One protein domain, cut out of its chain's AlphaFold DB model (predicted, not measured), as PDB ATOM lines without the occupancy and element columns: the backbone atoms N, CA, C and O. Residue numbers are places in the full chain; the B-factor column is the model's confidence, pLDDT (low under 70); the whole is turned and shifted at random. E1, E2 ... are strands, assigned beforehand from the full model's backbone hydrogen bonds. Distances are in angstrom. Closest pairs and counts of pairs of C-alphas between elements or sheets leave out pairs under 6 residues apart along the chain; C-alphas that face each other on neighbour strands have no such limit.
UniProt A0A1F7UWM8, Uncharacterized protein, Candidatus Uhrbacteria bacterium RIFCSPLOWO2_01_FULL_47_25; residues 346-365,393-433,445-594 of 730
ATOM      1  N   ASP A 346     144.003 118.780 115.129       95.81
ATOM      2  CA  ASP A 346     144.704 119.084 113.880       95.81
ATOM      3  C   ASP A 346     145.925 119.987 114.127       95.81
ATOM      4  O   ASP A 346     145.933 120.813 115.037       95.81
ATOM      5  N   GLY A 347     146.972 119.851 113.321       97.19
ATOM      6  CA  GLY A 347     148.113 120.756 113.329       97.19
ATOM      7  C   GLY A 347     147.759 122.135 112.768       97.19
ATOM      8  O   GLY A 347     146.948 122.256 111.852       97.19
ATOM      9  N   GLY A 348     148.393 123.179 113.301       97.81
ATOM     10  CA  GLY A 348     148.191 124.560 112.865       97.81
ATOM     11  C   GLY A 348     148.760 124.833 111.471       97.81
ATOM     12  O   GLY A 348     149.759 124.240 111.052       97.81
ATOM     13  N   THR A 349     148.136 125.756 110.753       98.50
ATOM     14  CA  THR A 349     148.561 126.220 109.428       98.50
ATOM     15  C   THR A 349     149.767 127.151 109.534       98.50
ATOM     16  O   THR A 349     149.869 127.942 110.467       98.50
ATOM     17  N   ALA A 350     150.673 127.076 108.559       98.50
ATOM     18  CA  ALA A 350     151.810 127.976 108.409       98.50
ATOM     19  C   ALA A 350     151.773 128.683 107.050       98.50
ATOM     20  O   ALA A 350     151.760 128.010 106.020       98.50
ATOM     21  N   GLU A 351     151.820 130.012 107.033       98.56
ATOM     22  CA  GLU A 351     151.867 130.815 105.807       98.56
ATOM     23  C   GLU A 351     152.833 131.996 105.941       98.56
ATOM     24  O   GLU A 351     152.723 132.789 106.877       98.56
ATOM     25  N   THR A 352     153.785 132.133 105.011       98.38
ATOM     26  CA  THR A 352     154.706 133.281 105.014       98.38
ATOM     27  C   THR A 352     154.112 134.508 104.338       98.38
ATOM     28  O   THR A 352     153.244 134.401 103.484       98.38
ATOM     29  N   THR A 353     154.670 135.683 104.616       97.12
ATOM     30  CA  THR A 353     154.403 136.881 103.804       97.12
ATOM     31  C   THR A 353     154.940 136.732 102.377       97.12
ATOM     32  O   THR A 353     155.840 135.930 102.126       97.12
ATOM     33  N   GLN A 354     154.445 137.552 101.445       94.50
ATOM     34  CA  GLN A 354     154.859 137.510 100.036       94.50
ATOM     35  C   GLN A 354     156.214 138.175  99.746       94.50
ATOM     36  O   GLN A 354     156.827 137.851  98.736       94.50
ATOM     37  N   ASP A 355     156.709 139.063 100.614       94.00
ATOM     38  CA  ASP A 355     157.947 139.832 100.382       94.00
ATOM     39  C   ASP A 355     159.210 139.173 100.974       94.00
ATOM     40  O   ASP A 355     160.138 139.814 101.464       94.00
ATOM     41  N   CYS A 356     159.264 137.844 100.946       96.12
ATOM     42  CA  CYS A 356     160.388 137.119 101.517       96.12
ATOM     43  C   CYS A 356     161.501 136.891 100.509       96.12
ATOM     44  O   CYS A 356     161.291 136.331  99.438       96.12
ATOM     45  N   GLU A 357     162.728 137.249 100.878       94.94
ATOM     46  CA  GLU A 357     163.899 136.781 100.134       94.94
ATOM     47  C   GLU A 357     164.000 135.250 100.181       94.94
ATOM     48  O   GLU A 357     164.297 134.623  99.168       94.94
ATOM     49  N   HIS A 358     163.646 134.659 101.325       96.12
ATOM     50  CA  HIS A 358     163.452 133.223 101.495       96.12
ATOM     51  C   HIS A 358     162.221 132.971 102.374       96.12
ATOM     52  O   HIS A 358     162.278 133.154 103.589       96.12
ATOM     53  N   GLY A 359     161.102 132.576 101.770       98.12
ATOM     54  CA  GLY A 359     159.909 132.155 102.499       98.12
ATOM     55  C   GLY A 359     160.036 130.705 102.951       98.12
ATOM     56  O   GLY A 359     160.235 129.814 102.126       98.12
ATOM     57  N   ARG A 360     159.907 130.438 104.250       98.50
ATOM     58  CA  ARG A 360     159.881 129.090 104.823       98.50
ATOM     59  C   ARG A 360     158.624 128.878 105.664       98.50
ATOM     60  O   ARG A 360     158.468 129.522 106.695       98.50
ATOM     61  N   ALA A 361     157.778 127.934 105.264       98.62
ATOM     62  CA  ALA A 361     156.589 127.527 106.009       98.62
ATOM     63  C   ALA A 361     156.682 126.061 106.440       98.62
ATOM     64  O   ALA A 361     157.034 125.184 105.647       98.62
ATOM     65  N   THR A 362     156.363 125.776 107.700       98.56
ATOM     66  CA  THR A 362     156.267 124.407 108.223       98.56
ATOM     67  C   THR A 362     154.966 124.249 108.992       98.56
ATOM     68  O   THR A 362     154.789 124.875 110.034       98.56
ATOM     69  N   GLY A 363     154.058 123.435 108.464       98.31
ATOM     70  CA  GLY A 363     152.783 123.153 109.111       98.31
ATOM     71  C   GLY A 363     152.964 122.340 110.391       98.31
ATOM     72  O   GLY A 363     153.928 121.582 110.519       98.31
ATOM     73  N   GLY A 364     152.052 122.509 111.345       98.19
ATOM     74  CA  GLY A 364     152.098 121.798 112.618       98.19
ATOM     75  C   GLY A 364     151.733 120.322 112.481       98.19
ATOM     76  O   GLY A 364     150.952 119.947 111.613       98.19
ATOM     77  N   ASP A 365     152.259 119.465 113.345       97.81
ATOM     78  CA  ASP A 365     151.861 118.054 113.362       97.81
ATOM     79  C   ASP A 365     150.487 117.869 114.020       97.81
ATOM     80  O   ASP A 365     150.124 118.619 114.928       97.81
ATOM     81  N   GLY A 393     143.799 109.831 114.827       92.38
ATOM     82  CA  GLY A 393     144.876 110.829 114.845       92.38
ATOM     83  C   GLY A 393     144.422 112.144 114.199       92.38
ATOM     84  O   GLY A 393     143.621 112.114 113.262       92.38
ATOM     85  N   GLY A 394     144.925 113.277 114.689       95.00
ATOM     86  CA  GLY A 394     144.664 114.599 114.111       95.00
ATOM     87  C   GLY A 394     145.395 114.794 112.786       95.00
ATOM     88  O   GLY A 394     146.439 114.187 112.554       95.00
ATOM     89  N   ASN A 395     144.871 115.613 111.882       97.38
ATOM     90  CA  ASN A 395     145.539 115.885 110.611       97.38
ATOM     91  C   ASN A 395     146.748 116.802 110.817       97.38
ATOM     92  O   ASN A 395     146.796 117.574 111.769       97.38
ATOM     93  N   GLY A 396     147.729 116.744 109.922       97.69
ATOM     94  CA  GLY A 396     148.777 117.756 109.877       97.69
ATOM     95  C   GLY A 396     148.233 119.110 109.410       97.69
ATOM     96  O   GLY A 396     147.251 119.179 108.669       97.69
ATOM     97  N   GLY A 397     148.925 120.181 109.779       98.25
ATOM     98  CA  GLY A 397     148.643 121.545 109.351       98.25
ATOM     99  C   GLY A 397     149.267 121.892 108.003       98.25
ATOM    100  O   GLY A 397     150.354 121.422 107.658       98.25
ATOM    101  N   LYS A 398     148.577 122.721 107.216       98.44
ATOM    102  CA  LYS A 398     149.006 123.122 105.866       98.44
ATOM    103  C   LYS A 398     150.225 124.052 105.916       98.44
ATOM    104  O   LYS A 398     150.346 124.851 106.839       98.44
ATOM    105  N   ALA A 399     151.096 123.989 104.906       98.62
ATOM    106  CA  ALA A 399     152.214 124.925 104.747       98.62
ATOM    107  C   ALA A 399     152.145 125.690 103.420       98.62
ATOM    108  O   ALA A 399     151.999 125.074 102.366       98.62
ATOM    109  N   ILE A 400     152.286 127.015 103.469       98.62
ATOM    110  CA  ILE A 400     152.258 127.914 102.310       98.62
ATOM    111  C   ILE A 400     153.455 128.872 102.388       98.62
ATOM    112  O   ILE A 400     153.575 129.658 103.322       98.62
ATOM    113  N   ALA A 401     154.370 128.812 101.427       98.62
ATOM    114  CA  ALA A 401     155.555 129.663 101.391       98.62
ATOM    115  C   ALA A 401     155.591 130.517 100.125       98.62
ATOM    116  O   ALA A 401     155.347 130.024  99.023       98.62
ATOM    117  N   HIS A 402     155.980 131.778 100.284       98.25
ATOM    118  CA  HIS A 402     156.086 132.754  99.210       98.25
ATOM    119  C   HIS A 402     157.477 133.378  99.172       98.25
ATOM    120  O   HIS A 402     158.033 133.737 100.205       98.25
ATOM    121  N   GLY A 403     158.015 133.523  97.968       97.75
ATOM    122  CA  GLY A 403     159.193 134.318  97.676       97.75
ATOM    123  C   GLY A 403     158.806 135.629  96.999       97.75
ATOM    124  O   GLY A 403     157.893 135.675  96.172       97.75
ATOM    125  N   ARG A 404     159.524 136.699  97.321       97.69
ATOM    126  CA  ARG A 404     159.292 138.033  96.766       97.69
ATOM    127  C   ARG A 404     159.607 138.110  95.289       97.69
ATOM    128  O   ARG A 404     160.556 137.491  94.811       97.69
ATOM    129  N   THR A 405     158.888 138.963  94.582       97.62
ATOM    130  CA  THR A 405     159.277 139.321  93.217       97.62
ATOM    131  C   THR A 405     160.490 140.249  93.251       97.62
ATOM    132  O   THR A 405     160.554 141.178  94.051       97.62
ATOM    133  N   GLY A 406     161.468 139.981  92.392       97.12
ATOM    134  CA  GLY A 406     162.637 140.818  92.202       97.12
ATOM    135  C   GLY A 406     162.270 142.140  91.534       97.12
ATOM    136  O   GLY A 406     161.501 142.187  90.578       97.12
ATOM    137  N   GLU A 407     162.842 143.224  92.037       97.75
ATOM    138  CA  GLU A 407     162.698 144.559  91.462       97.75
ATOM    139  C   GLU A 407     163.526 144.712  90.179       97.75
ATOM    140  O   GLU A 407     164.640 144.187  90.061       97.75
ATOM    141  N   ASN A 408     163.005 145.478  89.222       98.12
ATOM    142  CA  ASN A 408     163.741 145.838  88.013       98.12
ATOM    143  C   ASN A 408     164.957 146.713  88.366       98.12
ATOM    144  O   ASN A 408     164.879 147.563  89.250       98.12
ATOM    145  N   GLY A 409     166.078 146.540  87.664       96.62
ATOM    146  CA  GLY A 409     167.321 147.234  88.014       96.62
ATOM    147  C   GLY A 409     168.448 147.080  86.998       96.62
ATOM    148  O   GLY A 409     168.225 146.703  85.847       96.62
ATOM    149  N   CYS A 410     169.676 147.404  87.402       95.62
ATOM    150  CA  CYS A 410     170.884 147.133  86.622       95.62
ATOM    151  C   CYS A 410     171.997 146.557  87.522       95.62
ATOM    152  O   CYS A 410     172.784 147.324  88.077       95.62
ATOM    153  N   PRO A 411     172.074 145.221  87.685       95.69
ATOM    154  CA  PRO A 411     171.173 144.203  87.126       95.69
ATOM    155  C   PRO A 411     169.794 144.182  87.809       95.69
ATOM    156  O   PRO A 411     169.621 144.752  88.887       95.69
ATOM    157  N   GLY A 412     168.812 143.529  87.185       97.38
ATOM    158  CA  GLY A 412     167.540 143.204  87.832       97.38
ATOM    159  C   GLY A 412     167.755 142.319  89.065       97.38
ATOM    160  O   GLY A 412     168.664 141.483  89.095       97.38
ATOM    161  N   ARG A 413     166.949 142.518  90.110       98.00
ATOM    162  CA  ARG A 413     167.075 141.782  91.374       98.00
ATOM    163  C   ARG A 413     166.523 140.367  91.221       98.00
ATOM    164  O   ARG A 413     165.547 140.144  90.514       98.00
ATOM    165  N   ASN A 414     167.127 139.400  91.902       98.06
ATOM    166  CA  ASN A 414     166.600 138.036  91.918       98.06
ATOM    167  C   ASN A 414     165.256 137.977  92.659       98.06
ATOM    168  O   ASN A 414     165.048 138.709  93.632       98.06
ATOM    169  N   GLY A 415     164.387 137.071  92.225       98.00
ATOM    170  CA  GLY A 415     163.220 136.669  92.994       98.00
ATOM    171  C   GLY A 415     163.613 135.837  94.214       98.00
ATOM    172  O   GLY A 415     164.661 135.189  94.230       98.00
ATOM    173  N   GLY A 416     162.782 135.888  95.251       98.25
ATOM    174  CA  GLY A 416     162.979 135.148  96.490       98.25
ATOM    175  C   GLY A 416     162.600 133.677  96.369       98.25
ATOM    176  O   GLY A 416     161.701 133.312  95.607       98.25
ATOM    177  N   ASP A 417     163.266 132.834  97.148       98.50
ATOM    178  CA  ASP A 417     162.974 131.401  97.199       98.50
ATOM    179  C   ASP A 417     161.792 131.109  98.138       98.50
ATOM    180  O   ASP A 417     161.525 131.855  99.079       98.50
ATOM    181  N   ALA A 418     161.125 129.975  97.929       98.56
ATOM    182  CA  ALA A 418     160.055 129.476  98.785       98.56
ATOM    183  C   ALA A 418     160.260 127.998  99.146       98.56
ATOM    184  O   ALA A 418     160.563 127.166  98.290       98.56
ATOM    185  N   THR A 419     160.067 127.656 100.418       98.69
ATOM    186  CA  THR A 419     160.118 126.289 100.945       98.69
ATOM    187  C   THR A 419     158.910 126.019 101.836       98.69
ATOM    188  O   THR A 419     158.777 126.638 102.891       98.69
ATOM    189  N   ALA A 420     158.059 125.070 101.455       98.69
ATOM    190  CA  ALA A 420     156.900 124.650 102.235       98.69
ATOM    191  C   ALA A 420     156.994 123.169 102.616       98.69
ATOM    192  O   ALA A 420     157.224 122.311 101.762       98.69
ATOM    193  N   THR A 421     156.765 122.867 103.893       98.62
ATOM    194  CA  THR A 421     156.706 121.496 104.419       98.62
ATOM    195  C   THR A 421     155.406 121.298 105.186       98.62
ATOM    196  O   THR A 421     155.220 121.899 106.243       98.62
ATOM    197  N   GLY A 422     154.511 120.465 104.661       98.19
ATOM    198  CA  GLY A 422     153.242 120.142 105.310       98.19
ATOM    199  C   GLY A 422     153.457 119.362 106.608       98.19
ATOM    200  O   GLY A 422     154.385 118.555 106.709       98.19
ATOM    201  N   GLY A 423     152.596 119.601 107.594       98.19
ATOM    202  CA  GLY A 423     152.636 118.916 108.882       98.19
ATOM    203  C   GLY A 423     152.317 117.426 108.770       98.19
ATOM    204  O   GLY A 423     151.585 116.986 107.875       98.19
ATOM    205  N   ARG A 424     152.861 116.623 109.684       97.94
ATOM    206  CA  ARG A 424     152.589 115.184 109.736       97.94
ATOM    207  C   ARG A 424     151.203 114.917 110.327       97.94
ATOM    208  O   ARG A 424     150.794 115.574 111.278       97.94
ATOM    209  N   GLY A 425     150.507 113.907 109.814       96.38
ATOM    210  CA  GLY A 425     149.316 113.372 110.470       96.38
ATOM    211  C   GLY A 425     149.653 112.650 111.779       96.38
ATOM    212  O   GLY A 425     150.660 111.946 111.867       96.38
ATOM    213  N   GLY A 426     148.806 112.806 112.791       92.81
ATOM    214  CA  GLY A 426     148.951 112.165 114.092       92.81
ATOM    215  C   GLY A 426     148.877 110.642 113.992       92.81
ATOM    216  O   GLY A 426     148.003 110.085 113.318       92.81
ATOM    217  N   ASP A 427     149.796 109.960 114.668       88.06
ATOM    218  CA  ASP A 427     149.829 108.500 114.704       88.06
ATOM    219  C   ASP A 427     148.670 107.936 115.554       88.06
ATOM    220  O   ASP A 427     148.164 108.560 116.489       88.06
ATOM    221  N   ASN A 428     148.264 106.706 115.246       83.50
ATOM    222  CA  ASN A 428     147.311 105.919 116.023       83.50
ATOM    223  C   ASN A 428     147.830 104.481 116.213       83.50
ATOM    224  O   ASN A 428     147.179 103.487 115.878       83.50
ATOM    225  N   LYS A 429     149.072 104.368 116.698       72.19
ATOM    226  CA  LYS A 429     149.767 103.096 116.949       72.19
ATOM    227  C   LYS A 429     149.369 102.529 118.308       72.19
ATOM    228  O   LYS A 429     150.031 102.780 119.306       72.19
ATOM    229  N   LYS A 430     148.264 101.793 118.358       71.94
ATOM    230  CA  LYS A 430     147.600 101.452 119.618       71.94
ATOM    231  C   LYS A 430     147.239  99.973 119.683       71.94
ATOM    232  O   LYS A 430     146.314  99.502 119.039       71.94
ATOM    233  N   LEU A 431     147.943  99.220 120.518       72.81
ATOM    234  CA  LEU A 431     147.611  97.842 120.864       72.81
ATOM    235  C   LEU A 431     147.099  97.766 122.288       72.81
ATOM    236  O   LEU A 431     147.749  98.247 123.212       72.81
ATOM    237  N   LEU A 432     145.965  97.096 122.472       75.31
ATOM    238  CA  LEU A 432     145.480  96.773 123.801       75.31
ATOM    239  C   LEU A 432     146.409  95.751 124.458       75.31
ATOM    240  O   LEU A 432     146.490  94.601 124.023       75.31
ATOM    241  N   VAL A 433     147.100  96.177 125.512       74.50
ATOM    242  CA  VAL A 433     147.946  95.306 126.329       74.50
ATOM    243  C   VAL A 433     147.132  94.776 127.504       74.50
ATOM    244  O   VAL A 433     146.489  95.552 128.207       74.50
ATOM    245  N   THR A 445     135.085  95.051 122.618       85.75
ATOM    246  CA  THR A 445     135.115  95.556 121.245       85.75
ATOM    247  C   THR A 445     136.002  96.793 121.183       85.75
ATOM    248  O   THR A 445     135.760  97.778 121.874       85.75
ATOM    249  N   ILE A 446     137.027  96.783 120.328       85.44
ATOM    250  CA  ILE A 446     137.762  98.003 119.969       85.44
ATOM    251  C   ILE A 446     137.358  98.393 118.552       85.44
ATOM    252  O   ILE A 446     137.553  97.629 117.605       85.44
ATOM    253  N   HIS A 447     136.792  99.589 118.420       84.12
ATOM    254  CA  HIS A 447     136.381 100.148 117.138       84.12
ATOM    255  C   HIS A 447     137.585 100.617 116.305       84.12
ATOM    256  O   HIS A 447     138.722 100.650 116.781       84.12
ATOM    257  N   GLU A 448     137.336 100.945 115.033       77.56
ATOM    258  CA  GLU A 448     138.380 101.243 114.048       77.56
ATOM    259  C   GLU A 448     139.384 102.300 114.535       77.56
ATOM    260  O   GLU A 448     139.016 103.349 115.069       77.56
ATOM    261  N   MET A 449     140.668 102.033 114.289       81.81
ATOM    262  CA  MET A 449     141.758 102.962 114.571       81.81
ATOM    263  C   MET A 449     142.290 103.556 113.271       81.81
ATOM    264  O   MET A 449     142.966 102.886 112.489       81.81
ATOM    265  N   VAL A 450     141.991 104.833 113.052       89.06
ATOM    266  CA  VAL A 450     142.423 105.585 111.867       89.06
ATOM    267  C   VAL A 450     143.470 106.609 112.284       89.06
ATOM    268  O   VAL A 450     143.295 107.304 113.288       89.06
ATOM    269  N   ALA A 451     144.568 106.698 111.546       91.44
ATOM    270  CA  ALA A 451     145.572 107.733 111.761       91.44
ATOM    271  C   ALA A 451     145.254 109.022 110.981       91.44
ATOM    272  O   ALA A 451     144.446 109.024 110.051       91.44
ATOM    273  N   GLY A 452     145.872 110.132 111.380       94.88
ATOM    274  CA  GLY A 452     145.639 111.441 110.772       94.88
ATOM    275  C   GLY A 452     146.262 111.575 109.386       94.88
ATOM    276  O   GLY A 452     147.279 110.946 109.086       94.88
ATOM    277  N   LYS A 453     145.687 112.414 108.521       97.12
ATOM    278  CA  LYS A 453     146.271 112.702 107.202       97.12
ATOM    279  C   LYS A 453     147.467 113.643 107.334       97.12
ATOM    280  O   LYS A 453     147.459 114.541 108.171       97.12
ATOM    281  N   GLY A 454     148.481 113.454 106.497       97.25
ATOM    282  CA  GLY A 454     149.537 114.436 106.291       97.25
ATOM    283  C   GLY A 454     149.014 115.632 105.499       97.25
ATOM    284  O   GLY A 454     148.100 115.488 104.687       97.25
ATOM    285  N   ALA A 455     149.580 116.808 105.744       97.88
ATOM    286  CA  ALA A 455     149.074 118.050 105.174       97.88
ATOM    287  C   ALA A 455     149.713 118.424 103.838       97.88
ATOM    288  O   ALA A 455     150.865 118.087 103.558       97.88
ATOM    289  N   ASP A 456     148.993 119.215 103.055       98.38
ATOM    290  CA  ASP A 456     149.494 119.761 101.798       98.38
ATOM    291  C   ASP A 456     150.571 120.842 102.017       98.38
ATOM    292  O   ASP A 456     150.613 121.521 103.050       98.38
ATOM    293  N   ALA A 457     151.426 121.017 101.006       98.31
ATOM    294  CA  ALA A 457     152.485 122.021 100.989       98.31
ATOM    295  C   ALA A 457     152.494 122.800  99.668       98.31
ATOM    296  O   ALA A 457     152.612 122.195  98.605       98.31
ATOM    297  N   ASP A 458     152.420 124.127  99.729       98.44
ATOM    298  CA  ASP A 458     152.472 125.018  98.564       98.44
ATOM    299  C   ASP A 458     153.660 125.977  98.682       98.44
ATOM    300  O   ASP A 458     153.751 126.741  99.638       98.44
ATOM    301  N   ALA A 459     154.592 125.930  97.734       98.56
ATOM    302  CA  ALA A 459     155.734 126.833  97.674       98.56
ATOM    303  C   ALA A 459     155.721 127.606  96.357       98.56
ATOM    304  O   ALA A 459     155.815 127.008  95.285       98.56
ATOM    305  N   THR A 460     155.671 128.933  96.439       98.31
ATOM    306  CA  THR A 460     155.686 129.834  95.283       98.31
ATOM    307  C   THR A 460     156.904 130.754  95.339       98.31
ATOM    308  O   THR A 460     156.942 131.681  96.142       98.31
ATOM    309  N   GLY A 461     157.910 130.491  94.504       97.75
ATOM    310  CA  GLY A 461     159.079 131.353  94.329       97.75
ATOM    311  C   GLY A 461     158.730 132.616  93.540       97.75
ATOM    312  O   GLY A 461     157.830 132.611  92.700       97.75
ATOM    313  N   GLY A 462     159.441 133.706  93.804       98.25
ATOM    314  CA  GLY A 462     159.175 134.980  93.142       98.25
ATOM    315  C   GLY A 462     159.898 135.121  91.807       98.25
ATOM    316  O   GLY A 462     160.967 134.550  91.600       98.25
ATOM    317  N   ASN A 463     159.340 135.897  90.880       98.38
ATOM    318  CA  ASN A 463     159.984 136.157  89.589       98.38
ATOM    319  C   ASN A 463     161.237 137.027  89.757       98.38
ATOM    320  O   ASN A 463     161.305 137.833  90.679       98.38
ATOM    321  N   GLY A 464     162.213 136.894  88.863       97.94
ATOM    322  CA  GLY A 464     163.333 137.827  88.767       97.94
ATOM    323  C   GLY A 464     162.912 139.150  88.129       97.94
ATOM    324  O   GLY A 464     162.065 139.167  87.238       97.94
ATOM    325  N   GLY A 465     163.513 140.249  88.575       98.25
ATOM    326  CA  GLY A 465     163.289 141.578  88.010       98.25
ATOM    327  C   GLY A 465     164.003 141.770  86.674       98.25
ATOM    328  O   GLY A 465     165.058 141.186  86.423       98.25
ATOM    329  N   ASP A 466     163.455 142.616  85.814       98.56
ATOM    330  CA  ASP A 466     164.016 142.909  84.497       98.56
ATOM    331  C   ASP A 466     165.241 143.838  84.582       98.56
ATOM    332  O   ASP A 466     165.353 144.717  85.445       98.56
ATOM    333  N   GLY A 467     166.163 143.674  83.636       97.75
ATOM    334  CA  GLY A 467     167.238 144.621  83.376       97.75
ATOM    335  C   GLY A 467     166.700 145.901  82.729       97.75
ATOM    336  O   GLY A 467     165.946 145.853  81.761       97.75
ATOM    337  N   THR A 468     167.103 147.065  83.232       97.06
ATOM    338  CA  THR A 468     166.515 148.366  82.840       97.06
ATOM    339  C   THR A 468     167.240 149.091  81.701       97.06
ATOM    340  O   THR A 468     166.742 150.103  81.211       97.06
ATOM    341  N   GLY A 469     168.392 148.597  81.236       92.12
ATOM    342  CA  GLY A 469     169.173 149.263  80.187       92.12
ATOM    343  C   GLY A 469     170.259 148.399  79.533       92.12
ATOM    344  O   GLY A 469     170.332 147.194  79.789       92.12
ATOM    345  N   PRO A 470     171.126 148.996  78.691       94.56
ATOM    346  CA  PRO A 470     172.179 148.269  77.985       94.56
ATOM    347  C   PRO A 470     173.104 147.534  78.958       94.56
ATOM    348  O   PRO A 470     173.492 148.102  79.976       94.56
ATOM    349  N   LYS A 471     173.488 146.293  78.636       94.00
ATOM    350  CA  LYS A 471     174.277 145.388  79.507       94.00
ATOM    351  C   LYS A 471     173.638 145.029  80.861       94.00
ATOM    352  O   LYS A 471     174.253 144.286  81.623       94.00
ATOM    353  N   CYS A 472     172.439 145.509  81.188       97.81
ATOM    354  CA  CYS A 472     171.790 145.186  82.457       97.81
ATOM    355  C   CYS A 472     171.143 143.804  82.363       97.81
ATOM    356  O   CYS A 472     170.150 143.630  81.662       97.81
ATOM    357  N   ASN A 473     171.694 142.818  83.061       98.19
ATOM    358  CA  ASN A 473     171.114 141.477  83.077       98.19
ATOM    359  C   ASN A 473     169.780 141.459  83.836       98.19
ATOM    360  O   ASN A 473     169.603 142.225  84.785       98.19
ATOM    361  N   GLY A 474     168.880 140.560  83.446       97.94
ATOM    362  CA  GLY A 474     167.708 140.221  84.246       97.94
ATOM    363  C   GLY A 474     168.085 139.410  85.488       97.94
ATOM    364  O   GLY A 474     169.076 138.674  85.492       97.94
ATOM    365  N   GLY A 475     167.294 139.550  86.545       98.31
ATOM    366  CA  GLY A 475     167.422 138.782  87.778       98.31
ATOM    367  C   GLY A 475     166.951 137.342  87.599       98.31
ATOM    368  O   GLY A 475     166.093 137.046  86.770       98.31
ATOM    369  N   ASN A 476     167.494 136.416  88.381       98.50
ATOM    370  CA  ASN A 476     167.039 135.027  88.358       98.50
ATOM    371  C   ASN A 476     165.682 134.883  89.058       98.50
ATOM    372  O   ASN A 476     165.408 135.583  90.032       98.50
ATOM    373  N   GLY A 477     164.865 133.943  88.593       97.88
ATOM    374  CA  GLY A 477     163.667 133.506  89.296       97.88
ATOM    375  C   GLY A 477     164.009 132.721  90.561       97.88
ATOM    376  O   GLY A 477     165.002 131.988  90.611       97.88
ATOM    377  N   GLY A 478     163.177 132.880  91.582       98.31
ATOM    378  CA  GLY A 478     163.293 132.195  92.860       98.31
ATOM    379  C   GLY A 478     162.916 130.720  92.770       98.31
ATOM    380  O   GLY A 478     162.032 130.317  92.009       98.31
ATOM    381  N   LYS A 479     163.593 129.892  93.554       98.38
ATOM    382  CA  LYS A 479     163.355 128.450  93.643       98.38
ATOM    383  C   LYS A 479     162.116 128.160  94.481       98.38
ATOM    384  O   LYS A 479     161.802 128.889  95.417       98.38
ATOM    385  N   SER A 480     161.462 127.039  94.207       98.06
ATOM    386  CA  SER A 480     160.340 126.543  95.007       98.06
ATOM    387  C   SER A 480     160.561 125.089  95.408       98.06
ATOM    388  O   SER A 480     160.764 124.236  94.542       98.06
ATOM    389  N   THR A 481     160.485 124.801  96.705       98.44
ATOM    390  CA  THR A 481     160.547 123.439  97.251       98.44
ATOM    391  C   THR A 481     159.299 123.153  98.078       98.44
ATOM    392  O   THR A 481     159.046 123.845  99.059       98.44
ATOM    393  N   ALA A 482     158.530 122.130  97.715       98.50
ATOM    394  CA  ALA A 482     157.325 121.727  98.438       98.50
ATOM    395  C   ALA A 482     157.414 120.260  98.866       98.50
ATOM    396  O   ALA A 482     157.682 119.380  98.051       98.50
ATOM    397  N   THR A 483     157.180 119.976 100.145       98.50
ATOM    398  CA  THR A 483     157.150 118.610 100.682       98.50
ATOM    399  C   THR A 483     155.836 118.372 101.404       98.50
ATOM    400  O   THR A 483     155.575 119.000 102.426       98.50
ATOM    401  N   GLY A 484     155.014 117.466 100.880       97.81
ATOM    402  CA  GLY A 484     153.775 117.068 101.538       97.81
ATOM    403  C   GLY A 484     154.050 116.352 102.861       97.81
ATOM    404  O   GLY A 484     155.033 115.619 102.998       97.81
ATOM    405  N   GLY A 485     153.174 116.550 103.839       97.94
ATOM    406  CA  GLY A 485     153.261 115.899 105.139       97.94
ATOM    407  C   GLY A 485     153.074 114.387 105.033       97.94
ATOM    408  O   GLY A 485     152.296 113.891 104.216       97.94
ATOM    409  N   LYS A 486     153.772 113.621 105.872       97.25
ATOM    410  CA  LYS A 486     153.548 112.171 105.969       97.25
ATOM    411  C   LYS A 486     152.191 111.907 106.641       97.25
ATOM    412  O   LYS A 486     151.873 112.544 107.644       97.25
ATOM    413  N   GLY A 487     151.427 110.946 106.127       95.69
ATOM    414  CA  GLY A 487     150.282 110.390 106.846       95.69
ATOM    415  C   GLY A 487     150.696 109.711 108.156       95.69
ATOM    416  O   GLY A 487     151.784 109.138 108.259       95.69
ATOM    417  N   GLY A 488     149.840 109.786 109.171       92.75
ATOM    418  CA  GLY A 488     150.053 109.094 110.436       92.75
ATOM    419  C   GLY A 488     149.969 107.580 110.256       92.75
ATOM    420  O   GLY A 488     149.214 107.081 109.425       92.75
ATOM    421  N   ASP A 489     150.728 106.832 111.039       89.12
ATOM    422  CA  ASP A 489     150.691 105.369 111.025       89.12
ATOM    423  C   ASP A 489     149.657 104.849 112.042       89.12
ATOM    424  O   ASP A 489     149.489 105.431 113.115       89.12
ATOM    425  N   ALA A 490     149.021 103.714 111.762       84.44
ATOM    426  CA  ALA A 490     148.114 103.012 112.662       84.44
ATOM    427  C   ALA A 490     148.571 101.559 112.889       84.44
ATOM    428  O   ALA A 490     148.894 100.837 111.949       84.44
ATOM    429  N   SER A 491     148.546 101.098 114.142       75.94
ATOM    430  CA  SER A 491     148.944  99.727 114.507       75.94
ATOM    431  C   SER A 491     147.856  99.076 115.350       75.94
ATOM    432  O   SER A 491     147.402  99.675 116.318       75.94
ATOM    433  N   CYS A 492     147.458  97.849 115.002       67.88
ATOM    434  CA  CYS A 492     146.383  97.095 115.652       67.88
ATOM    435  C   CYS A 492     146.674  95.582 115.648       67.88
ATOM    436  O   CYS A 492     147.316  95.070 114.732       67.88
ATOM    437  N   SER A 493     146.212  94.835 116.660       60.88
ATOM    438  CA  SER A 493     146.440  93.380 116.760       60.88
ATOM    439  C   SER A 493     145.278  92.574 116.196       60.88
ATOM    440  O   SER A 493     145.509  91.669 115.397       60.88
ATOM    441  N   LYS A 494     144.040  92.897 116.582       63.19
ATOM    442  CA  LYS A 494     142.833  92.115 116.253       63.19
ATOM    443  C   LYS A 494     141.727  92.898 115.536       63.19
ATOM    444  O   LYS A 494     140.754  92.289 115.117       63.19
ATOM    445  N   PHE A 495     141.884  94.208 115.367       69.81
ATOM    446  CA  PHE A 495     140.834  95.108 114.871       69.81
ATOM    447  C   PHE A 495     141.263  95.789 113.576       69.81
ATOM    448  O   PHE A 495     142.417  95.647 113.177       69.81
ATOM    449  N   SER A 496     140.354  96.516 112.926       74.25
ATOM    450  CA  SER A 496     140.695  97.259 111.715       74.25
ATOM    451  C   SER A 496     141.524  98.499 112.039       74.25
ATOM    452  O   SER A 496     141.154  99.283 112.916       74.25
ATOM    453  N   CYS A 497     142.634  98.691 111.325       81.25
ATOM    454  CA  CYS A 497     143.390  99.933 111.395       81.25
ATOM    455  C   CYS A 497     143.939 100.389 110.046       81.25
ATOM    456  O   CYS A 497     144.531  99.607 109.292       81.25
ATOM    457  N   THR A 498     143.761 101.683 109.799       87.19
ATOM    458  CA  THR A 498     144.006 102.336 108.514       87.19
ATOM    459  C   THR A 498     145.002 103.477 108.703       87.19
ATOM    460  O   THR A 498     144.795 104.361 109.541       87.19
ATOM    461  N   GLY A 499     146.095 103.446 107.940       90.31
ATOM    462  CA  GLY A 499     147.075 104.531 107.906       90.31
ATOM    463  C   GLY A 499     146.508 105.796 107.254       90.31
ATOM    464  O   GLY A 499     145.602 105.732 106.424       90.31
ATOM    465  N   GLY A 500     147.034 106.960 107.625       93.81
ATOM    466  CA  GLY A 500     146.625 108.238 107.052       93.81
ATOM    467  C   GLY A 500     147.214 108.474 105.661       93.81
ATOM    468  O   GLY A 500     148.309 108.004 105.347       93.81
ATOM    469  N   ASN A 501     146.520 109.243 104.827       96.88
ATOM    470  CA  ASN A 501     147.042 109.634 103.514       96.88
ATOM    471  C   ASN A 501     148.203 110.625 103.656       96.88
ATOM    472  O   ASN A 501     148.234 111.416 104.599       96.88
ATOM    473  N   GLY A 502     149.143 110.595 102.714       96.81
ATOM    474  CA  GLY A 502     150.171 111.621 102.575       96.81
ATOM    475  C   GLY A 502     149.617 112.909 101.960       96.81
ATOM    476  O   GLY A 502     148.646 112.880 101.207       96.81
ATOM    477  N   GLY A 503     150.248 114.036 102.279       97.44
ATOM    478  CA  GLY A 503     149.890 115.346 101.748       97.44
ATOM    479  C   GLY A 503     150.429 115.606 100.342       97.44
ATOM    480  O   GLY A 503     151.463 115.064  99.933       97.44
ATOM    481  N   ASN A 504     149.746 116.477  99.607       98.00
ATOM    482  CA  ASN A 504     150.077 116.852  98.238       98.00
ATOM    483  C   ASN A 504     151.017 118.073  98.209       98.00
ATOM    484  O   ASN A 504     150.698 119.108  98.803       98.00
ATOM    485  N   PRO A 505     152.167 118.004  97.516       97.69
ATOM    486  CA  PRO A 505     153.036 119.156  97.299       97.69
ATOM    487  C   PRO A 505     152.722 119.897  95.986       97.69
ATOM    488  O   PRO A 505     152.422 119.289  94.954       97.69
ATOM    489  N   ALA A 506     152.905 121.214  96.003       98.25
ATOM    490  CA  ALA A 506     152.876 122.094  94.843       98.25
ATOM    491  C   ALA A 506     154.080 123.051  94.877       98.25
ATOM    492  O   ALA A 506     154.170 123.900  95.758       98.25
ATOM    493  N   ALA A 507     155.007 122.916  93.923       98.25
ATOM    494  CA  ALA A 507     156.178 123.782  93.791       98.25
ATOM    495  C   ALA A 507     156.071 124.638  92.517       98.25
ATOM    496  O   ALA A 507     156.118 124.114  91.403       98.25
ATOM    497  N   ARG A 508     155.905 125.953  92.689       98.12
ATOM    498  CA  ARG A 508     155.804 126.953  91.618       98.12
ATOM    499  C   ARG A 508     157.009 127.894  91.670       98.12
ATOM    500  O   ARG A 508     157.013 128.805  92.491       98.12
ATOM    501  N   PRO A 509     158.042 127.698  90.848       97.69
ATOM    502  CA  PRO A 509     159.208 128.570  90.864       97.69
ATOM    503  C   PRO A 509     158.918 129.885  90.136       97.69
ATOM    504  O   PRO A 509     157.974 129.987  89.352       97.69
ATOM    505  N   GLY A 510     159.778 130.875  90.350       97.94
ATOM    506  CA  GLY A 510     159.738 132.126  89.607       97.94
ATOM    507  C   GLY A 510     160.378 132.015  88.226       97.94
ATOM    508  O   GLY A 510     161.333 131.266  88.016       97.94
ATOM    509  N   ASN A 511     159.903 132.822  87.285       98.56
ATOM    510  CA  ASN A 511     160.559 133.018  85.995       98.56
ATOM    511  C   ASN A 511     161.767 133.955  86.134       98.56
ATOM    512  O   ASN A 511     161.796 134.816  87.013       98.56
ATOM    513  N   GLY A 512     162.754 133.811  85.253       97.88
ATOM    514  CA  GLY A 512     163.853 134.763  85.129       97.88
ATOM    515  C   GLY A 512     163.394 136.081  84.506       97.88
ATOM    516  O   GLY A 512     162.569 136.092  83.592       97.88
ATOM    517  N   GLY A 513     163.951 137.191  84.985       98.38
ATOM    518  CA  GLY A 513     163.735 138.518  84.417       98.38
ATOM    519  C   GLY A 513     164.425 138.673  83.063       98.38
ATOM    520  O   GLY A 513     165.423 138.012  82.767       98.38
ATOM    521  N   LYS A 514     163.908 139.551  82.214       98.50
ATOM    522  CA  LYS A 514     164.472 139.841  80.893       98.50
ATOM    523  C   LYS A 514     165.744 140.676  81.010       98.50
ATOM    524  O   LYS A 514     165.897 141.476  81.928       98.50
ATOM    525  N   GLY A 515     166.650 140.520  80.055       97.44
ATOM    526  CA  GLY A 515     167.794 141.405  79.891       97.44
ATOM    527  C   GLY A 515     167.382 142.773  79.347       97.44
ATOM    528  O   GLY A 515     166.484 142.883  78.513       97.44
ATOM    529  N   GLY A 516     168.049 143.827  79.810       97.62
ATOM    530  CA  GLY A 516     167.783 145.191  79.372       97.62
ATOM    531  C   GLY A 516     168.227 145.438  77.932       97.62
ATOM    532  O   GLY A 516     169.237 144.904  77.466       97.62
ATOM    533  N   THR A 517     167.457 146.250  77.210       96.56
ATOM    534  CA  THR A 517     167.709 146.528  75.791       96.56
ATOM    535  C   THR A 517     168.886 147.491  75.616       96.56
ATOM    536  O   THR A 517     168.998 148.512  76.295       96.56
ATOM    537  N   GLY A 518     169.783 147.130  74.705       92.75
ATOM    538  CA  GLY A 518     170.908 147.911  74.220       92.75
ATOM    539  C   GLY A 518     170.529 148.870  73.090       92.75
ATOM    540  O   GLY A 518     169.404 149.341  72.977       92.75
ATOM    541  N   THR A 519     171.501 149.191  72.244       91.25
ATOM    542  CA  THR A 519     171.317 150.038  71.054       91.25
ATOM    543  C   THR A 519     172.158 149.490  69.906       91.25
ATOM    544  O   THR A 519     172.884 148.511  70.066       91.25
ATOM    545  N   ALA A 520     172.152 150.163  68.760       88.75
ATOM    546  CA  ALA A 520     172.959 149.776  67.609       88.75
ATOM    547  C   ALA A 520     174.489 149.862  67.833       88.75
ATOM    548  O   ALA A 520     175.267 149.370  67.020       88.75
ATOM    549  N   VAL A 521     174.916 150.451  68.958       87.81
ATOM    550  CA  VAL A 521     176.322 150.553  69.395       87.81
ATOM    551  C   VAL A 521     176.547 150.068  70.834       87.81
ATOM    552  O   VAL A 521     177.671 150.087  71.330       87.81
ATOM    553  N   LYS A 522     175.489 149.641  71.540       91.88
ATOM    554  CA  LYS A 522     175.578 149.115  72.913       91.88
ATOM    555  C   LYS A 522     174.948 147.721  72.982       91.88
ATOM    556  O   LYS A 522     173.839 147.557  72.481       91.88
ATOM    557  N   PRO A 523     175.584 146.741  73.634       94.75
ATOM    558  CA  PRO A 523     175.034 145.394  73.733       94.75
ATOM    559  C   PRO A 523     173.815 145.330  74.659       94.75
ATOM    560  O   PRO A 523     173.630 146.182  75.538       94.75
ATOM    561  N   GLY A 524     173.002 144.297  74.460       95.94
ATOM    562  CA  GLY A 524     171.894 143.962  75.349       95.94
ATOM    563  C   GLY A 524     172.371 143.238  76.610       95.94
ATOM    564  O   GLY A 524     173.484 142.713  76.664       95.94
ATOM    565  N   GLY A 525     171.549 143.244  77.657       97.62
ATOM    566  CA  GLY A 525     171.776 142.433  78.854       97.62
ATOM    567  C   GLY A 525     171.308 140.991  78.665       97.62
ATOM    568  O   GLY A 525     170.388 140.733  77.895       97.62
ATOM    569  N   ASN A 526     171.904 140.041  79.380       98.38
ATOM    570  CA  ASN A 526     171.441 138.651  79.363       98.38
ATOM    571  C   ASN A 526     170.140 138.498  80.159       98.38
ATOM    572  O   ASN A 526     169.933 139.184  81.161       98.38
ATOM    573  N   GLY A 527     169.287 137.563  79.755       97.75
ATOM    574  CA  GLY A 527     168.138 137.153  80.552       97.75
ATOM    575  C   GLY A 527     168.550 136.379  81.806       97.75
ATOM    576  O   GLY A 527     169.556 135.661  81.823       97.75
ATOM    577  N   GLY A 528     167.767 136.526  82.870       98.12
ATOM    578  CA  GLY A 528     167.920 135.778  84.110       98.12
ATOM    579  C   GLY A 528     167.472 134.327  83.957       98.12
ATOM    580  O   GLY A 528     166.633 133.997  83.119       98.12
ATOM    581  N   LYS A 529     168.022 133.428  84.770       98.56
ATOM    582  CA  LYS A 529     167.610 132.018  84.772       98.56
ATOM    583  C   LYS A 529     166.245 131.859  85.436       98.56
ATOM    584  O   LYS A 529     165.942 132.581  86.381       98.56
ATOM    585  N   GLY A 530     165.462 130.887  84.986       97.75
ATOM    586  CA  GLY A 530     164.272 130.456  85.710       97.75
ATOM    587  C   GLY A 530     164.621 129.734  87.013       97.75
ATOM    588  O   GLY A 530     165.697 129.146  87.145       97.75
ATOM    589  N   GLY A 531     163.718 129.797  87.988       98.06
ATOM    590  CA  GLY A 531     163.860 129.124  89.273       98.06
ATOM    591  C   GLY A 531     163.627 127.616  89.173       98.06
ATOM    592  O   GLY A 531     162.860 127.137  88.339       98.06
ATOM    593  N   ASN A 532     164.272 126.851  90.051       98.25
ATOM    594  CA  ASN A 532     164.094 125.399  90.105       98.25
ATOM    595  C   ASN A 532     162.843 125.027  90.910       98.25
ATOM    596  O   ASN A 532     162.591 125.622  91.962       98.25
ATOM    597  N   ALA A 533     162.132 123.993  90.464       97.88
ATOM    598  CA  ALA A 533     161.022 123.382  91.183       97.88
ATOM    599  C   ALA A 533     161.421 122.014  91.742       97.88
ATOM    600  O   ALA A 533     162.003 121.192  91.035       97.88
ATOM    601  N   SER A 534     161.081 121.752  93.004       97.81
ATOM    602  CA  SER A 534     161.182 120.418  93.595       97.81
ATOM    603  C   SER A 534     159.960 120.127  94.454       97.81
ATOM    604  O   SER A 534     159.640 120.886  95.369       97.81
ATOM    605  N   ALA A 535     159.272 119.026  94.162       96.94
ATOM    606  CA  ALA A 535     158.072 118.617  94.872       96.94
ATOM    607  C   ALA A 535     158.207 117.164  95.344       96.94
ATOM    608  O   ALA A 535     158.414 116.252  94.547       96.94
ATOM    609  N   THR A 536     158.076 116.939  96.652       97.88
ATOM    610  CA  THR A 536     158.147 115.603  97.259       97.88
ATOM    611  C   THR A 536     156.807 115.240  97.875       97.88
ATOM    612  O   THR A 536     156.345 115.892  98.812       97.88
ATOM    613  N   ALA A 537     156.160 114.211  97.324       96.88
ATOM    614  CA  ALA A 537     154.888 113.716  97.831       96.88
ATOM    615  C   ALA A 537     154.998 113.264  99.292       96.88
ATOM    616  O   ALA A 537     155.971 112.608  99.679       96.88
ATOM    617  N   GLY A 538     153.971 113.566 100.086       96.69
ATOM    618  CA  GLY A 538     153.834 112.999 101.416       96.69
ATOM    619  C   GLY A 538     153.720 111.481 101.330       96.69
ATOM    620  O   GLY A 538     152.960 110.941 100.525       96.69
ATOM    621  N   LYS A 539     154.482 110.763 102.152       96.81
ATOM    622  CA  LYS A 539     154.362 109.303 102.215       96.81
ATOM    623  C   LYS A 539     153.049 108.923 102.898       96.81
ATOM    624  O   LYS A 539     152.630 109.584 103.851       96.81
ATOM    625  N   ALA A 540     152.451 107.830 102.441       93.50
ATOM    626  CA  ALA A 540     151.361 107.179 103.149       93.50
ATOM    627  C   ALA A 540     151.789 106.762 104.562       93.50
ATOM    628  O   ALA A 540     152.929 106.339 104.783       93.50
ATOM    629  N   GLY A 541     150.848 106.844 105.494       91.38
ATOM    630  CA  GLY A 541     150.931 106.163 106.772       91.38
ATOM    631  C   GLY A 541     150.664 104.670 106.620       91.38
ATOM    632  O   GLY A 541     149.911 104.242 105.739       91.38
ATOM    633  N   THR A 542     151.282 103.862 107.473       87.81
ATOM    634  CA  THR A 542     151.086 102.407 107.454       87.81
ATOM    635  C   THR A 542     149.882 101.994 108.295       87.81
ATOM    636  O   THR A 542     149.577 102.634 109.294       87.81
ATOM    637  N   GLY A 543     149.192 100.926 107.902       81.81
ATOM    638  CA  GLY A 543     148.109 100.326 108.682       81.81
ATOM    639  C   GLY A 543     148.060  98.818 108.466       81.81
ATOM    640  O   GLY A 543     148.433  98.335 107.399       81.81
ATOM    641  N   LYS A 544     147.615  98.049 109.468       78.06
ATOM    642  CA  LYS A 544     147.490  96.586 109.316       78.06
ATOM    643  C   LYS A 544     146.404  96.214 108.303       78.06
ATOM    644  O   LYS A 544     146.580  95.249 107.567       78.06
ATOM    645  N   THR A 545     145.279  96.932 108.307       77.94
ATOM    646  CA  THR A 545     144.141  96.653 107.416       77.94
ATOM    647  C   THR A 545     144.343  97.305 106.062       77.94
ATOM    648  O   THR A 545     144.181  96.650 105.038       77.94
ATOM    649  N   ALA A 546     144.726  98.580 106.061       83.88
ATOM    650  CA  ALA A 546     145.084  99.304 104.857       83.88
ATOM    651  C   ALA A 546     146.130 100.377 105.167       83.88
ATOM    652  O   ALA A 546     146.077 101.049 106.199       83.88
ATOM    653  N   ASN A 547     147.070 100.554 104.244       88.44
ATOM    654  CA  ASN A 547     147.908 101.744 104.231       88.44
ATOM    655  C   ASN A 547     147.086 102.936 103.735       88.44
ATOM    656  O   ASN A 547     146.121 102.758 102.990       88.44
ATOM    657  N   GLY A 548     147.506 104.140 104.107       89.88
ATOM    658  CA  GLY A 548     147.023 105.335 103.434       89.88
ATOM    659  C   GLY A 548     147.501 105.393 101.983       89.88
ATOM    660  O   GLY A 548     148.361 104.621 101.544       89.88
ATOM    661  N   GLU A 549     146.978 106.355 101.240       94.44
ATOM    662  CA  GLU A 549     147.478 106.671  99.905       94.44
ATOM    663  C   GLU A 549     148.633 107.679  99.996       94.44
ATOM    664  O   GLU A 549     148.562 108.620 100.795       94.44
ATOM    665  N   PRO A 550     149.721 107.518  99.221       94.25
ATOM    666  CA  PRO A 550     150.720 108.569  99.073       94.25
ATOM    667  C   PRO A 550     150.091 109.841  98.493       94.25
ATOM    668  O   PRO A 550     149.129 109.776  97.730       94.25
ATOM    669  N   GLY A 551     150.665 110.993  98.828       94.31
ATOM    670  CA  GLY A 551     150.284 112.250  98.196       94.31
ATOM    671  C   GLY A 551     150.636 112.268  96.707       94.31
ATOM    672  O   GLY A 551     151.509 111.535  96.238       94.31
ATOM    673  N   ASN A 552     149.990 113.160  95.969       96.56
ATOM    674  CA  ASN A 552     150.237 113.386  94.552       96.56
ATOM    675  C   ASN A 552     150.967 114.713  94.352       96.56
ATOM    676  O   ASN A 552     150.562 115.743  94.892       96.56
ATOM    677  N   VAL A 553     152.037 114.701  93.553       95.50
ATOM    678  CA  VAL A 553     152.709 115.934  93.128       95.50
ATOM    679  C   VAL A 553     151.784 116.691  92.179       95.50
ATOM    680  O   VAL A 553     151.483 116.201  91.094       95.50
ATOM    681  N   ILE A 554     151.335 117.878  92.591       95.94
ATOM    682  CA  ILE A 554     150.376 118.686  91.823       95.94
ATOM    683  C   ILE A 554     151.083 119.497  90.734       95.94
ATOM    684  O   ILE A 554     150.588 119.604  89.616       95.94
ATOM    685  N   ILE A 555     152.242 120.082  91.054       93.44
ATOM    686  CA  ILE A 555     153.053 120.867  90.117       93.44
ATOM    687  C   ILE A 555     154.532 120.832  90.515       93.44
ATOM    688  O   ILE A 555     154.869 120.951  91.693       93.44
ATOM    689  N   GLU A 556     155.396 120.664  89.511       94.88
ATOM    690  CA  GLU A 556     156.861 120.667  89.639       94.88
ATOM    691  C   GLU A 556     157.537 121.220  88.360       94.88
ATOM    692  O   GLU A 556     158.683 120.886  88.077       94.88
ATOM    693  N   LYS A 557     156.853 122.029  87.531       97.00
ATOM    694  CA  LYS A 557     157.468 122.595  86.309       97.00
ATOM    695  C   LYS A 557     158.515 123.649  86.689       97.00
ATOM    696  O   LYS A 557     158.233 124.514  87.514       97.00
ATOM    697  N   GLY A 558     159.690 123.596  86.060       96.44
ATOM    698  CA  GLY A 558     160.735 124.606  86.226       96.44
ATOM    699  C   GLY A 558     160.314 125.986  85.705       96.44
ATOM    700  O   GLY A 558     159.505 126.098  84.784       96.44
ATOM    701  N   GLY A 559     160.863 127.051  86.290       97.75
ATOM    702  CA  GLY A 559     160.583 128.422  85.868       97.75
ATOM    703  C   GLY A 559     161.208 128.700  84.507       97.75
ATOM    704  O   GLY A 559     162.287 128.193  84.200       97.75
ATOM    705  N   ASN A 560     160.571 129.519  83.682       98.44
ATOM    706  CA  ASN A 560     161.133 129.871  82.383       98.44
ATOM    707  C   ASN A 560     162.304 130.850  82.550       98.44
ATOM    708  O   ASN A 560     162.302 131.696  83.445       98.44
ATOM    709  N   GLY A 561     163.307 130.742  81.682       97.94
ATOM    710  CA  GLY A 561     164.371 131.732  81.574       97.94
ATOM    711  C   GLY A 561     163.861 133.034  80.956       97.94
ATOM    712  O   GLY A 561     162.975 133.029  80.104       97.94
ATOM    713  N   GLY A 562     164.428 134.159  81.379       98.19
ATOM    714  CA  GLY A 562     164.139 135.458  80.784       98.19
ATOM    715  C   GLY A 562     164.810 135.606  79.421       98.19
ATOM    716  O   GLY A 562     165.872 135.039  79.177       98.19
ATOM    717  N   ASN A 563     164.221 136.389  78.523       98.50
ATOM    718  CA  ASN A 563     164.836 136.669  77.223       98.50
ATOM    719  C   ASN A 563     166.052 137.592  77.375       98.50
ATOM    720  O   ASN A 563     166.080 138.440  78.268       98.50
ATOM    721  N   GLY A 564     167.033 137.459  76.487       97.12
ATOM    722  CA  GLY A 564     168.103 138.437  76.337       97.12
ATOM    723  C   GLY A 564     167.588 139.748  75.740       97.12
ATOM    724  O   GLY A 564     166.615 139.762  74.988       97.12
ATOM    725  N   GLY A 565     168.229 140.860  76.090       97.31
ATOM    726  CA  GLY A 565     167.933 142.165  75.507       97.31
ATOM    727  C   GLY A 565     168.567 142.326  74.126       97.31
ATOM    728  O   GLY A 565     169.660 141.817  73.868       97.31
ATOM    729  N   ASP A 566     167.914 143.070  73.239       97.50
ATOM    730  CA  ASP A 566     168.450 143.386  71.908       97.50
ATOM    731  C   ASP A 566     169.686 144.300  72.013       97.50
ATOM    732  O   ASP A 566     169.808 145.067  72.966       97.50
ATOM    733  N   GLY A 567     170.614 144.272  71.053       94.56
ATOM    734  CA  GLY A 567     171.765 145.187  71.050       94.56
ATOM    735  C   GLY A 567     172.863 144.836  70.051       94.56
ATOM    736  O   GLY A 567     172.812 143.799  69.392       94.56
ATOM    737  N   CYS A 568     173.876 145.698  69.934       89.50
ATOM    738  CA  CYS A 568     175.091 145.370  69.187       89.50
ATOM    739  C   CYS A 568     175.996 144.476  70.041       89.50
ATOM    740  O   CYS A 568     176.722 144.954  70.915       89.50
ATOM    741  N   GLY A 569     175.840 143.166  69.842       91.00
ATOM    742  CA  GLY A 569     176.085 142.146  70.860       91.00
ATOM    743  C   GLY A 569     174.784 141.854  71.618       91.00
ATOM    744  O   GLY A 569     174.585 142.408  72.702       91.00
ATOM    745  N   PRO A 570     173.856 141.067  71.041       94.44
ATOM    746  CA  PRO A 570     172.603 140.735  71.707       94.44
ATOM    747  C   PRO A 570     172.854 139.973  73.007       94.44
ATOM    748  O   PRO A 570     173.780 139.164  73.109       94.44
ATOM    749  N   GLY A 571     172.012 140.231  74.002       96.38
ATOM    750  CA  GLY A 571     172.016 139.468  75.237       96.38
ATOM    751  C   GLY A 571     171.586 138.027  74.989       96.38
ATOM    752  O   GLY A 571     170.707 137.766  74.170       96.38
ATOM    753  N   LYS A 572     172.176 137.089  75.725       97.94
ATOM    754  CA  LYS A 572     171.754 135.687  75.689       97.94
ATOM    755  C   LYS A 572     170.480 135.481  76.493       97.94
ATOM    756  O   LYS A 572     170.308 136.095  77.549       97.94
ATOM    757  N   GLY A 573     169.626 134.581  76.032       96.50
ATOM    758  CA  GLY A 573     168.503 134.073  76.799       96.50
ATOM    759  C   GLY A 573     168.959 133.362  78.073       96.50
ATOM    760  O   GLY A 573     169.979 132.667  78.115       96.50
ATOM    761  N   GLY A 574     168.200 133.549  79.146       97.62
ATOM    762  CA  GLY A 574     168.379 132.825  80.391       97.62
ATOM    763  C   GLY A 574     167.988 131.359  80.230       97.62
ATOM    764  O   GLY A 574     167.066 131.017  79.496       97.62
ATOM    765  N   LYS A 575     168.669 130.463  80.944       98.00
ATOM    766  CA  LYS A 575     168.272 129.048  80.976       98.00
ATOM    767  C   LYS A 575     166.961 128.883  81.749       98.00
ATOM    768  O   LYS A 575     166.763 129.569  82.753       98.00
ATOM    769  N   GLY A 576     166.117 127.950  81.322       96.69
ATOM    770  CA  GLY A 576     165.014 127.473  82.150       96.69
ATOM    771  C   GLY A 576     165.527 126.813  83.431       96.69
ATOM    772  O   GLY A 576     166.640 126.279  83.469       96.69
ATOM    773  N   GLY A 577     164.737 126.908  84.493       97.31
ATOM    774  CA  GLY A 577     164.998 126.229  85.753       97.31
ATOM    775  C   GLY A 577     164.673 124.742  85.658       97.31
ATOM    776  O   GLY A 577     163.866 124.321  84.830       97.31
ATOM    777  N   SER A 578     165.293 123.942  86.518       97.44
ATOM    778  CA  SER A 578     165.049 122.499  86.543       97.44
ATOM    779  C   SER A 578     163.672 122.166  87.125       97.44
ATOM    780  O   SER A 578     163.242 122.806  88.089       97.44
ATOM    781  N   GLY A 579     163.006 121.151  86.575       94.44
ATOM    782  CA  GLY A 579     161.705 120.659  87.035       94.44
ATOM    783  C   GLY A 579     161.212 119.443  86.246       94.44
ATOM    784  O   GLY A 579     161.957 118.810  85.502       94.44
ATOM    785  N   LYS A 580     159.934 119.093  86.398       94.19
ATOM    786  CA  LYS A 580     159.262 118.038  85.629       94.19
ATOM    787  C   LYS A 580     158.021 118.598  84.911       94.19
ATOM    788  O   LYS A 580     156.933 118.577  85.488       94.19
ATOM    789  N   PRO A 581     158.156 119.082  83.657       96.31
ATOM    790  CA  PRO A 581     159.401 119.249  82.895       96.31
ATOM    791  C   PRO A 581     160.218 120.475  83.342       96.31
ATOM    792  O   PRO A 581     159.749 121.298  84.135       96.31
ATOM    793  N   ASP A 582     161.432 120.603  82.807       96.44
ATOM    794  CA  ASP A 582     162.233 121.822  82.923       96.44
ATOM    795  C   ASP A 582     161.491 123.033  82.335       96.44
ATOM    796  O   ASP A 582     160.604 122.914  81.481       96.44
ATOM    797  N   GLY A 583     161.864 124.215  82.813       96.94
ATOM    798  CA  GLY A 583     161.409 125.470  82.240       96.94
ATOM    799  C   GLY A 583     161.987 125.695  80.847       96.94
ATOM    800  O   GLY A 583     163.056 125.194  80.492       96.94
ATOM    801  N   GLU A 584     161.293 126.500  80.055       98.19
ATOM    802  CA  GLU A 584     161.773 126.882  78.731       98.19
ATOM    803  C   GLU A 584     162.930 127.881  78.859       98.19
ATOM    804  O   GLU A 584     162.930 128.746  79.738       98.19
ATOM    805  N   ALA A 585     163.934 127.763  77.990       97.38
ATOM    806  CA  ALA A 585     164.973 128.780  77.885       97.38
ATOM    807  C   ALA A 585     164.402 130.060  77.259       97.38
ATOM    808  O   ALA A 585     163.551 130.003  76.372       97.38
ATOM    809  N   GLY A 586     164.898 131.210  77.707       97.00
ATOM    810  CA  GLY A 586     164.603 132.483  77.070       97.00
ATOM    811  C   GLY A 586     165.236 132.563  75.684       97.00
ATOM    812  O   GLY A 586     166.261 131.933  75.415       97.00
ATOM    813  N   ALA A 587     164.640 133.364  74.809       98.00
ATOM    814  CA  ALA A 587     165.227 133.670  73.512       98.00
ATOM    815  C   ALA A 587     166.416 134.632  73.660       98.00
ATOM    816  O   ALA A 587     166.418 135.495  74.543       98.00
ATOM    817  N   ASP A 588     167.404 134.511  72.775       97.62
ATOM    818  CA  ASP A 588     168.449 135.522  72.615       97.62
ATOM    819  C   ASP A 588     167.850 136.832  72.078       97.62
ATOM    820  O   ASP A 588     166.838 136.838  71.369       97.62
ATOM    821  N   GLY A 589     168.489 137.951  72.416       94.88
ATOM    822  CA  GLY A 589     168.145 139.255  71.863       94.88
ATOM    823  C   GLY A 589     168.473 139.356  70.371       94.88
ATOM    824  O   GLY A 589     169.239 138.575  69.803       94.88
ATOM    825  N   LYS A 590     167.928 140.373  69.714       95.62
ATOM    826  CA  LYS A 590     168.207 140.683  68.308       95.62
ATOM    827  C   LYS A 590     169.502 141.479  68.168       95.62
ATOM    828  O   LYS A 590     169.761 142.405  68.939       95.62
ATOM    829  N   ASN A 591     170.302 141.150  67.153       93.06
ATOM    830  CA  ASN A 591     171.500 141.920  66.824       93.06
ATOM    831  C   ASN A 591     171.121 143.254  66.163       93.06
ATOM    832  O   ASN A 591     170.440 143.262  65.140       93.06
ATOM    833  N   LEU A 592     171.596 144.362  66.734       92.44
ATOM    834  CA  LEU A 592     171.331 145.720  66.249       92.44
ATOM    835  C   LEU A 592     172.564 146.414  65.649       92.44
ATOM    836  O   LEU A 592     172.474 147.596  65.332       92.44
ATOM    837  N   CYS A 593     173.717 145.742  65.533       86.94
ATOM    838  CA  CYS A 593     174.949 146.390  65.069       86.94
ATOM    839  C   CYS A 593     174.777 147.088  63.712       86.94
ATOM    840  O   CYS A 593     174.320 146.484  62.741       86.94
ATOM    841  N   ILE A 594     175.223 148.344  63.635       78.44
ATOM    842  CA  ILE A 594     175.367 149.055  62.362       78.44
ATOM    843  C   ILE A 594     176.661 148.574  61.712       78.44
ATOM    844  O   ILE A 594     177.744 148.770  62.261       78.44
TER     845      ILE A 594
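Overview. This is residues 346 to 365, 393 to 433 and 445 to 594 of the 730 residues of an uncharacterized protein of Candidatus Uhrbacteria bacterium RIFCSPLOWO2_01_FULL_47_25 (UniProt A0A1F7UWM8). With little regular structure, this is a long, thin two-layered slab whose chain runs to and fro lengthwise: E1, E3, E6 and E8 side by side in one layer, E2, E5 and E7 in the other, running back. The printed part has 211 residues, no named helix and eight strands, E1 to E8 along the chain; the class is all strand, with 33 residues in named elements. Both sheets, in the orders E1 E3 E6 E8 and E2 E5 E7, are parallel. The whole is loose, radius of gyration of the C-alphas 22.7 A, spanning 89 by 28 by 15 A.

Along the chain. E1, residues 358 to 362, 13.2 A, begins at (163.452, 133.223, 101.495). E3 is residues 417 to 421, 13.8 A; E6, 480 to 483, 10.3 A; E8, 533 to 536, 10.3 A, ending at (158.147, 115.603, 97.259). E2 is 399 to 402, 10.3 A; E5, 457 to 460, 10.2 A; E7, 505 to 508, 10.0 A; E4, 431 to 433, 6.0 A.

Arrangement. Within hydrogen-bond range are N 359 and O 417 of E1 and E3, 2.8 A, and N 458 and O 399 of E5 and E2, 2.8 A. The closest C-alphas of E1 and E2 are those of Gly 359 and His 402, 5.1 A. E4 pairs with no named strand.

Size, cuts and confidence. Residues 366 to 392 and 434 to 444 are not printed, with C-alpha gaps of 10.2 A and 13.8 A. Links E2 to E3, E5 to E6, E6 to E7 and E7 to E8 are long. Residues 492 to 495 have pLDDT under 70.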